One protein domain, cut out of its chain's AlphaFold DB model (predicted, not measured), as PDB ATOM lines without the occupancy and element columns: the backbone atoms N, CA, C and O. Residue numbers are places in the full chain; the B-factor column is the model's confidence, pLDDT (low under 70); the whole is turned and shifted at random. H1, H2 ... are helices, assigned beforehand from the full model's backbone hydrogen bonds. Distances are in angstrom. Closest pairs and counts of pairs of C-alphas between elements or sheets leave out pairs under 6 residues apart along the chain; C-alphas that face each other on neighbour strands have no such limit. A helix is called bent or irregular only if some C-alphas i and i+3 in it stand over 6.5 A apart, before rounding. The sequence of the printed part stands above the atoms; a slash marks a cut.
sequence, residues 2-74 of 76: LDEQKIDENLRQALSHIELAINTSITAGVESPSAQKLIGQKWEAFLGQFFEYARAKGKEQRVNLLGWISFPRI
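AT A GLANCE: This is residues 2 to 74 of the 76 residues of an uncharacterized protein of Desulfosporosinus sp. OT (UniProt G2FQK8). The model is a long, narrow V, a helical hairpin whose two long helices, H1 and H2, meet at the tight turn and open away from each other toward their other ends. At the far end of H2 the chain folds back into the very short helix H3, which packs on H2, and residues 68 to 74, of which 68 belongs to H3, stick out. The printed part has 73 residues with three named helices, in the order H1, H2, H3, and no named strand; its class is all helix. The whole is loose, with a radius of gyration of the C-alphas of 15.5 A, and elongated, spanning 44 by 24 by 23 A.

IN THESE COORDINATES: H1 holds residues 2 to 31 and is the longest helix by residues; it begins at C-alpha 2 at (23.014, 15.322, 166.273) and measures 44.4 A from first to last C-alpha. H2 holds residues 33 to 61, from C-alpha 33 at (58.731, -12.530, 158.329), and measures 43.0 A. H2 is neither bent nor irregular, but only just: C-alphas 34 and 37 are 6.3 A apart. H3 holds residues 65 to 68, measures 5.3 A and ends at C-alpha 68 at (25.689, -2.817, 173.891).

HOW THE PARTS SIT: H1 and H2 form a helical hairpin and run opposite ways at a shallow tilt of 19 degrees. They touch with residues 25 to 30 of H1 and residues 35 to 39 of H2 alone; the closest C-alphas are those of Gly 29 and Gln 36, 4.7 A apart. Residues 2 to 20 of H1 stand free, as do residues 44 to 50 of H2. H3 touches H2, which meets it with residues 54 to 58 alone; the closest C-alphas are those of Gly 58 and Leu 65, 6.1 A apart. H1 and H3 are apart. In H1 every O i to N i+4 pair is within hydrogen-bond range, in H2 23 of 25 are, and H3 is too short for such a pair.

THE WHOLE: The two C-alphas farthest apart are those of Leu 2 and Ser 34, at 46.3 A, while the first and last printed C-alphas, of Leu 2 and Ile 74, are 25.4 A apart. The printed part has no cut. Both links are tight, with 1 residue between H1 and H2 and 3 residues between H2 and H3. The mean pLDDT of the printed part is 93.5, and one printed residue, Leu 2, is under 70.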
ATOM      1  N   LEU A   2      21.688  14.727 166.576       62.06
ATOM      2  CA  LEU A   2      23.014  15.322 166.273       62.06
ATOM      3  C   LEU A   2      24.214  14.498 166.781       62.06
ATOM      4  O   LEU A   2      25.261  14.492 166.141       62.06
ATOM      5  N   ASP A   3      24.076  13.808 167.915       77.12
ATOM      6  CA  ASP A   3      25.195  13.071 168.518       77.12
ATOM      7  C   ASP A   3      25.413  11.687 167.891       77.12
ATOM      8  O   ASP A   3      26.552  11.255 167.760       77.12
ATOM      9  N   GLU A   4      24.353  11.033 167.411       81.81
ATOM     10  CA  GLU A   4      24.445   9.750 166.694       81.81
ATOM     11  C   GLU A   4      25.183   9.916 165.363       81.81
ATOM     12  O   GLU A   4      26.146   9.207 165.104       81.81
ATOM     13  N   GLN A   5      24.830  10.940 164.576       84.88
ATOM     14  CA  GLN A   5      25.521  11.237 163.315       84.88
ATOM     15  C   GLN A   5      27.008  11.567 163.522       84.88
ATOM     16  O   GLN A   5      27.847  11.222 162.693       84.88
ATOM     17  N   LYS A   6      27.357  12.215 164.640       93.31
ATOM     18  CA  LYS A   6      28.759  12.464 165.004       93.31
ATOM     19  C   LYS A   6      29.481  11.188 165.426       93.31
ATOM     20  O   LYS A   6      30.664  11.048 165.127       93.31
ATOM     21  N   ILE A   7      28.811  10.281 166.138       92.38
ATOM     22  CA  ILE A   7      29.372   8.968 166.479       92.38
ATOM     23  C   ILE A   7      29.658   8.195 165.189       92.38
ATOM     24  O   ILE A   7      30.786   7.740 165.012       92.38
ATOM     25  N   ASP A   8      28.699   8.138 164.265       94.81
ATOM     26  CA  ASP A   8      28.849   7.452 162.979       94.81
ATOM     27  C   ASP A   8      30.012   8.018 162.158       94.81
ATOM     28  O   ASP A   8      30.842   7.264 161.650       94.81
ATOM     29  N   GLU A   9      30.127   9.346 162.072       96.00
ATOM     30  CA  GLU A   9      31.213   9.987 161.332       96.00
ATOM     31  C   GLU A   9      32.589   9.684 161.940       96.00
ATOM     32  O   GLU A   9      33.520   9.329 161.216       96.00
ATOM     33  N   ASN A  10      32.718   9.755 163.268       95.50
ATOM     34  CA  ASN A  10      33.970   9.418 163.948       95.50
ATOM     35  C   ASN A  10      34.333   7.938 163.773       95.50
ATOM     36  O   ASN A  10      35.497   7.616 163.531       95.50
ATOM     37  N   LEU A  11      33.353   7.031 163.866       95.75
ATOM     38  CA  LEU A  11      33.569   5.600 163.646       95.75
ATOM     39  C   LEU A  11      33.987   5.314 162.199       95.75
ATOM     40  O   LEU A  11      34.895   4.515 161.977       95.75
ATOM     41  N   ARG A  12      33.391   6.004 161.221       97.00
ATOM     42  CA  ARG A  12      33.763   5.896 159.803       97.00
ATOM     43  C   ARG A  12      35.194   6.369 159.547       97.00
ATOM     44  O   ARG A  12      35.944   5.690 158.850       97.00
ATOM     45  N   GLN A  13      35.590   7.504 160.122       97.56
ATOM     46  CA  GLN A  13      36.961   8.010 160.001       97.56
ATOM     47  C   GLN A  13      37.969   7.068 160.668       97.56
ATOM     48  O   GLN A  13      38.988   6.729 160.067       97.56
ATOM     49  N   ALA A  14      37.663   6.582 161.874       97.31
ATOM     50  CA  ALA A  14      38.495   5.602 162.562       97.31
ATOM     51  C   ALA A  14      38.663   4.319 161.733       97.31
ATOM     52  O   ALA A  14      39.781   3.821 161.609       97.31
ATOM     53  N   LEU A  15      37.585   3.824 161.115       97.06
ATOM     54  CA  LEU A  15      37.640   2.647 160.250       97.06
ATOM     55  C   LEU A  15      38.568   2.867 159.050       97.06
ATOM     56  O   LEU A  15      39.411   2.016 158.793       97.06
ATOM     57  N   SER A  16      38.502   4.025 158.387       97.88
ATOM     58  CA  SER A  16      39.394   4.344 157.263       97.88
ATOM     59  C   SER A  16      40.879   4.327 157.662       97.88
ATOM     60  O   SER A  16      41.724   3.795 156.939       97.88
ATOM     61  N   HIS A  17      41.213   4.841 158.850       97.56
ATOM     62  CA  HIS A  17      42.578   4.759 159.375       97.56
ATOM     63  C   HIS A  17      42.994   3.321 159.715       97.56
ATOM     64  O   HIS A  17      44.139   2.935 159.462       97.56
ATOM     65  N   ILE A  18      42.075   2.519 160.260       97.94
ATOM     66  CA  ILE A  18      42.314   1.105 160.571       97.94
ATOM     67  C   ILE A  18      42.543   0.304 159.283       97.94
ATOM     68  O   ILE A  18      43.487  -0.480 159.230       97.94
ATOM     69  N   GLU A  19      41.760   0.530 158.229       98.06
ATOM     70  CA  GLU A  19      41.937  -0.112 156.919       98.06
ATOM     71  C   GLU A  19      43.327   0.163 156.333       98.06
ATOM     72  O   GLU A  19      44.022  -0.761 155.904       98.06
ATOM     73  N   LEU A  20      43.782   1.420 156.380       98.06
ATOM     74  CA  LEU A  20      45.127   1.784 155.935       98.06
ATOM     75  C   LEU A  20      46.211   1.065 156.754       98.06
ATOM     76  O   LEU A  20      47.189   0.562 156.192       98.06
ATOM     77  N   ALA A  21      46.040   0.992 158.075       98.06
ATOM     78  CA  ALA A  21      46.976   0.311 158.961       98.06
ATOM     79  C   ALA A  21      47.015  -1.204 158.708       98.06
ATOM     80  O   ALA A  21      48.099  -1.790 158.723       98.06
ATOM     81  N   ILE A  22      45.865  -1.834 158.441       98.12
ATOM     82  CA  ILE A  22      45.761  -3.258 158.092       98.12
ATOM     83  C   ILE A  22      46.517  -3.532 156.796       98.12
ATOM     84  O   ILE A  22      47.411  -4.377 156.786       98.12
ATOM     85  N   ASN A  23      46.218  -2.786 155.732       97.94
ATOM     86  CA  ASN A  23      46.863  -2.979 154.434       97.94
ATOM     87  C   ASN A  23      48.385  -2.815 154.544       97.94
ATOM     88  O   ASN A  23      49.137  -3.686 154.113       97.94
ATOM     89  N   THR A  24      48.836  -1.760 155.227       97.56
ATOM     90  CA  THR A  24      50.266  -1.513 155.467       97.56
ATOM     91  C   THR A  24      50.919  -2.639 156.278       97.56
ATOM     92  O   THR A  24      52.027  -3.072 155.966       97.56
ATOM     93  N   SER A  25      50.225  -3.142 157.303       97.50
ATOM     94  CA  SER A  25      50.693  -4.250 158.145       97.50
ATOM     95  C   SER A  25      50.865  -5.541 157.350       97.50
ATOM     96  O   SER A  25      51.861  -6.239 157.523       97.50
ATOM     97  N   ILE A  26      49.908  -5.853 156.474       97.06
ATOM     98  CA  ILE A  26      49.948  -7.048 155.628       97.06
ATOM     99  C   ILE A  26      51.107  -6.948 154.640       97.06
ATOM    100  O   ILE A  26      51.919  -7.868 154.590       97.06
ATOM    101  N   THR A  27      51.236  -5.835 153.913       96.69
ATOM    102  CA  THR A  27      52.340  -5.633 152.961       96.69
ATOM    103  C   THR A  27      53.695  -5.798 153.649       96.69
ATOM    104  O   THR A  27      54.494  -6.633 153.232       96.69
ATOM    105  N   ALA A  28      53.916  -5.107 154.771       95.38
ATOM    106  CA  ALA A  28      55.173  -5.200 155.510       95.38
ATOM    107  C   ALA A  28      55.436  -6.607 156.085       95.38
ATOM    108  O   ALA A  28      56.576  -7.071 156.121       95.38
ATOM    109  N   GLY A  29      54.389  -7.308 156.534       95.00
ATOM    110  CA  GLY A  29      54.496  -8.661 157.082       95.00
ATOM    111  C   GLY A  29      54.751  -9.743 156.027       95.00
ATOM    112  O   GLY A  29      55.402 -10.743 156.334       95.00
ATOM    113  N   VAL A  30      54.260  -9.557 154.799       94.75
ATOM    114  CA  VAL A  30      54.539 -10.448 153.658       94.75
ATOM    115  C   VAL A  30      55.976 -10.263 153.171       94.75
ATOM    116  O   VAL A  30      56.658 -11.249 152.905       94.75
ATOM    117  N   GLU A  31      56.454  -9.020 153.100       92.50
ATOM    118  CA  GLU A  31      57.821  -8.700 152.668       92.50
ATOM    119  C   GLU A  31      58.888  -9.157 153.672       92.50
ATOM    120  O   GLU A  31      60.016  -9.469 153.287       92.50
ATOM    121  N   SER A  32      58.549  -9.210 154.965       92.50
ATOM    122  CA  SER A  32      59.507  -9.531 156.019       92.50
ATOM    123  C   SER A  32      58.891 -10.361 157.156       92.50
ATOM    124  O   SER A  32      58.218  -9.817 158.038       92.50
ATOM    125  N   PRO A  33      59.186 -11.675 157.230       86.00
ATOM    126  CA  PRO A  33      58.731 -12.530 158.329       86.00
ATOM    127  C   PRO A  33      59.186 -12.048 159.715       86.00
ATOM    128  O   PRO A  33      58.476 -12.226 160.702       86.00
ATOM    129  N   SER A  34      60.347 -11.388 159.811       88.62
ATOM    130  CA  SER A  34      60.829 -10.809 161.071       88.62
ATOM    131  C   SER A  34      60.026  -9.577 161.508       88.62
ATOM    132  O   SER A  34      59.936  -9.312 162.709       88.62
ATOM    133  N   ALA A  35      59.381  -8.861 160.578       92.38
ATOM    134  CA  ALA A  35      58.502  -7.735 160.887       92.38
ATOM    135  C   ALA A  35      57.145  -8.179 161.457       92.38
ATOM    136  O   ALA A  35      56.553  -7.441 162.246       92.38
ATOM    137  N   GLN A  36      56.672  -9.390 161.135       94.56
ATOM    138  CA  GLN A  36      55.363  -9.898 161.573       94.56
ATOM    139  C   GLN A  36      55.193  -9.854 163.093       94.56
ATOM    140  O   GLN A  36      54.165  -9.394 163.587       94.56
ATOM    141  N   LYS A  37      56.222 -10.264 163.845       94.94
ATOM    142  CA  LYS A  37      56.190 -10.235 165.314       94.94
ATOM    143  C   LYS A  37      56.009  -8.813 165.845       94.94
ATOM    144  O   LYS A  37      55.185  -8.585 166.726       94.94
ATOM    145  N   LEU A  38      56.766  -7.856 165.309       95.69
ATOM    146  CA  LEU A  38      56.703  -6.463 165.748       95.69
ATOM    147  C   LEU A  38      55.372  -5.806 165.361       95.69
ATOM    148  O   LEU A  38      54.813  -5.031 166.133       95.69
ATOM    149  N   ILE A  39      54.854  -6.119 164.174       97.69
ATOM    150  CA  ILE A  39      53.541  -5.664 163.707       97.69
ATOM    151  C   ILE A  39      52.438  -6.222 164.615       97.69
ATOM    152  O   ILE A  39      51.590  -5.458 165.071       97.69
ATOM    153  N   GLY A  40      52.495  -7.514 164.955       96.62
ATOM    154  CA  GLY A  40      51.581  -8.140 165.912       96.62
ATOM    155  C   GLY A  40      51.566  -7.415 167.260       96.62
ATOM    156  O   GLY A  40      50.503  -7.027 167.731       96.62
ATOM    157  N   GLN A  41      52.742  -7.102 167.813       97.31
ATOM    158  CA  GLN A  41      52.858  -6.343 169.067       97.31
ATOM    159  C   GLN A  41      52.223  -4.944 168.993       97.31
ATOM    160  O   GLN A  41      51.660  -4.463 169.977       97.31
ATOM    161  N   LYS A  42      52.280  -4.272 167.834       97.75
ATOM    162  CA  LYS A  42      51.601  -2.977 167.638       97.75
ATOM    163  C   LYS A  42      50.081  -3.130 167.672       97.75
ATOM    164  O   LYS A  42      49.411  -2.316 168.305       97.75
ATOM    165  N   TRP A  43      49.548  -4.173 167.037       98.31
ATOM    166  CA  TRP A  43      48.117  -4.481 167.071       98.31
ATOM    167  C   TRP A  43      47.641  -4.868 168.470       98.31
ATOM    168  O   TRP A  43      46.608  -4.371 168.914       98.31
ATOM    169  N   GLU A  44      48.410  -5.683 169.192       98.12
ATOM    170  CA  GLU A  44      48.133  -6.037 170.588       98.12
ATOM    171  C   GLU A  44      48.040  -4.788 171.472       98.12
ATOM    172  O   GLU A  44      47.064  -4.619 172.204       98.12
ATOM    173  N   ALA A  45      49.016  -3.880 171.362       98.00
ATOM    174  CA  ALA A  45      49.025  -2.635 172.122       98.00
ATOM    175  C   ALA A  45      47.816  -1.745 171.789       98.00
ATOM    176  O   ALA A  45      47.155  -1.245 172.699       98.00
ATOM    177  N   PHE A  46      47.495  -1.576 170.502       98.06
ATOM    178  CA  PHE A  46      46.348  -0.777 170.061       98.06
ATOM    179  C   PHE A  46      45.016  -1.345 170.573       98.06
ATOM    180  O   PHE A  46      44.228  -0.621 171.184       98.06
ATOM    181  N   LEU A  47      44.773  -2.644 170.371       97.56
ATOM    182  CA  LEU A  47      43.539  -3.299 170.810       97.56
ATOM    183  C   LEU A  47      43.417  -3.274 172.337       97.56
ATOM    184  O   LEU A  47      42.337  -2.997 172.862       97.56
ATOM    185  N   GLY A  48      44.524  -3.502 173.049       97.31
ATOM    186  CA  GLY A  48      44.587  -3.387 174.504       97.31
ATOM    187  C   GLY A  48      44.149  -2.007 174.989       97.31
ATOM    188  O   GLY A  48      43.213  -1.913 175.784       97.31
ATOM    189  N   GLN A  49      44.752  -0.944 174.446       97.38
ATOM    190  CA  GLN A  49      44.410   0.441 174.784       97.38
ATOM    191  C   GLN A  49      42.951   0.775 174.457       97.38
ATOM    192  O   GLN A  49      42.265   1.393 175.272       97.38
ATOM    193  N   PHE A  50      42.445   0.337 173.300       96.25
ATOM    194  CA  PHE A  50      41.053   0.562 172.906       96.25
ATOM    195  C   PHE A  50      40.069  -0.062 173.905       96.25
ATOM    196  O   PHE A  50      39.171   0.620 174.412       96.25
ATOM    197  N   PHE A  51      40.243  -1.349 174.231       94.94
ATOM    198  CA  PHE A  51      39.353  -2.036 175.168       94.94
ATOM    199  C   PHE A  51      39.483  -1.498 176.591       94.94
ATOM    200  O   PHE A  51      38.473  -1.381 177.288       94.94
ATOM    201  N   GLU A  52      40.698  -1.174 177.038       96.00
ATOM    202  CA  GLU A  52      40.928  -0.560 178.344       96.00
ATOM    203  C   GLU A  52      40.205   0.782 178.450       96.00
ATOM    204  O   GLU A  52      39.432   0.984 179.387       96.00
ATOM    205  N   TYR A  53      40.369   1.655 177.455       95.50
ATOM    206  CA  TYR A  53      39.729   2.965 177.434       95.50
ATOM    207  C   TYR A  53      38.199   2.858 177.425       95.50
ATOM    208  O   TYR A  53      37.528   3.501 178.237       95.50
ATOM    209  N   ALA A  54      37.636   1.992 176.574       94.00
ATOM    210  CA  ALA A  54      36.193   1.760 176.511       94.00
ATOM    211  C   ALA A  54      35.625   1.266 177.855       94.00
ATOM    212  O   ALA A  54      34.576   1.736 178.303       94.00
ATOM    213  N   ARG A  55      36.330   0.354 178.539       93.56
ATOM    214  CA  ARG A  55      35.938  -0.133 179.872       93.56
ATOM    215  C   ARG A  55      36.088   0.940 180.945       93.56
ATOM    216  O   ARG A  55      35.196   1.068 181.780       93.56
ATOM    217  N   ALA A  56      37.185   1.697 180.942       95.00
ATOM    218  CA  ALA A  56      37.452   2.743 181.925       95.00
ATOM    219  C   ALA A  56      36.384   3.842 181.862       95.00
ATOM    220  O   ALA A  56      35.759   4.145 182.879       95.00
ATOM    221  N   LYS A  57      36.081   4.349 180.658       93.75
ATOM    222  CA  LYS A  57      35.000   5.327 180.450       93.75
ATOM    223  C   LYS A  57      33.627   4.769 180.787       93.75
ATOM    224  O   LYS A  57      32.831   5.457 181.423       93.75
ATOM    225  N   GLY A  58      33.375   3.507 180.448       91.56
ATOM    226  CA  GLY A  58      32.170   2.818 180.884       91.56
ATOM    227  C   GLY A  58      32.030   2.787 182.411       91.56
ATOM    228  O   GLY A  58      30.996   3.170 182.953       91.56
ATOM    229  N   LYS A  59      33.095   2.414 183.129       92.00
ATOM    230  CA  LYS A  59      33.113   2.351 184.596       92.00
ATOM    231  C   LYS A  59      32.887   3.720 185.244       92.00
ATOM    232  O   LYS A  59      32.090   3.797 186.178       92.00
ATOM    233  N   GLU A  60      33.544   4.773 184.749       94.00
ATOM    234  CA  GLU A  60      33.352   6.159 185.215       94.00
ATOM    235  C   GLU A  60      31.875   6.580 185.151       94.00
ATOM    236  O   GLU A  60      31.369   7.208 186.077       94.00
ATOM    237  N   GLN A  61      31.175   6.182 184.086       93.56
ATOM    238  CA  GLN A  61      29.793   6.586 183.807       93.56
ATOM    239  C   GLN A  61      28.742   5.534 184.203       93.56
ATOM    240  O   GLN A  61      27.557   5.722 183.945       93.56
ATOM    241  N   ARG A  62      29.153   4.414 184.821       92.69
ATOM    242  CA  ARG A  62      28.301   3.236 185.109       92.69
ATOM    243  C   ARG A  62      27.569   2.688 183.870       92.69
ATOM    244  O   ARG A  62      26.458   2.174 183.970       92.69
ATOM    245  N   VAL A  63      28.213   2.763 182.710       93.81
ATOM    246  CA  VAL A  63      27.727   2.268 181.417       93.81
ATOM    247  C   VAL A  63      28.605   1.108 180.948       93.81
ATOM    248  O   VAL A  63      29.825   1.156 181.053       93.81
ATOM    249  N   ASN A  64      28.007   0.064 180.372       90.81
ATOM    250  CA  ASN A  64      28.757  -1.002 179.706       90.81
ATOM    251  C   ASN A  64      28.643  -0.867 178.181       90.81
ATOM    252  O   ASN A  64      27.821  -1.543 177.566       90.81
ATOM    253  N   LEU A  65      29.482  -0.015 177.577       90.50
ATOM    254  CA  LEU A  65      29.482   0.218 176.125       90.50
ATOM    255  C   LEU A  65      29.717  -1.079 175.333       90.50
ATOM    256  O   LEU A  65      29.007  -1.356 174.373       90.50
ATOM    257  N   LEU A  66      30.671  -1.910 175.767       90.69
ATOM    258  CA  LEU A  66      30.945  -3.196 175.115       90.69
ATOM    259  C   LEU A  66      29.758  -4.164 175.234       90.69
ATOM    260  O   LEU A  66      29.552  -4.983 174.348       90.69
ATOM    261  N   GLY A  67      28.958  -4.050 176.295       90.31
ATOM    262  CA  GLY A  67      27.727  -4.823 176.475       90.31
ATOM    263  C   GLY A  67      26.592  -4.425 175.530       90.31
ATOM    264  O   GLY A  67      25.664  -5.207 175.343       90.31
ATOM    265  N   TRP A  68      26.651  -3.240 174.917       91.50
ATOM    266  CA  TRP A  68      25.689  -2.817 173.891       91.50
ATOM    267  C   TRP A  68      26.022  -3.397 172.514       91.50
ATOM    268  O   TRP A  68      25.150  -3.508 171.649       91.50
ATOM    269  N   ILE A  69      27.272  -3.817 172.318       90.38
ATOM    270  CA  ILE A  69      27.723  -4.462 171.093       90.38
ATOM    271  C   ILE A  69      27.322  -5.932 171.144       90.38
ATOM    272  O   ILE A  69      27.769  -6.713 171.983       90.38
ATOM    273  N   SER A  70      26.492  -6.344 170.192       89.44
ATOM    274  CA  SER A  70      26.179  -7.757 170.019       89.44
ATOM    275  C   SER A  70      27.238  -8.412 169.141       89.44
ATOM    276  O   SER A  70      27.061  -8.542 167.933       89.44
ATOM    277  N   PHE A  71      28.339  -8.838 169.760       86.62
ATOM    278  CA  PHE A  71      29.415  -9.564 169.079       86.62
ATOM    279  C   PHE A  71      28.929 -10.773 168.258       86.62
ATOM    280  O   PHE A  71      29.385 -10.919 167.131       86.62
ATOM    281  N   PRO A  72      27.945 -11.584 168.709       86.62
ATOM    282  CA  PRO A  72      27.410 -12.675 167.886       86.62
ATOM    283  C   PRO A  72      26.704 -12.225 166.594       86.62
ATOM    284  O   PRO A  72      26.520 -13.036 165.684       86.62
ATOM    285  N   ARG A  73      26.264 -10.958 166.516       89.00
ATOM    286  CA  ARG A  73      25.659 -10.355 165.315       89.00
ATOM    287  C   ARG A  73      26.689  -9.714 164.385       89.00
ATOM    288  O   ARG A  73      26.327  -9.376 163.262       89.00
ATOM    289  N   ILE A  74      27.945  -9.571 164.813       84.38
ATOM    290  CA  ILE A  74      29.048  -9.194 163.927       84.38
ATOM    291  C   ILE A  74      29.374 -10.437 163.095       84.38
ATOM    292  O   ILE A  74      30.120 -11.313 163.521       84.38
TER     293      ILE A  74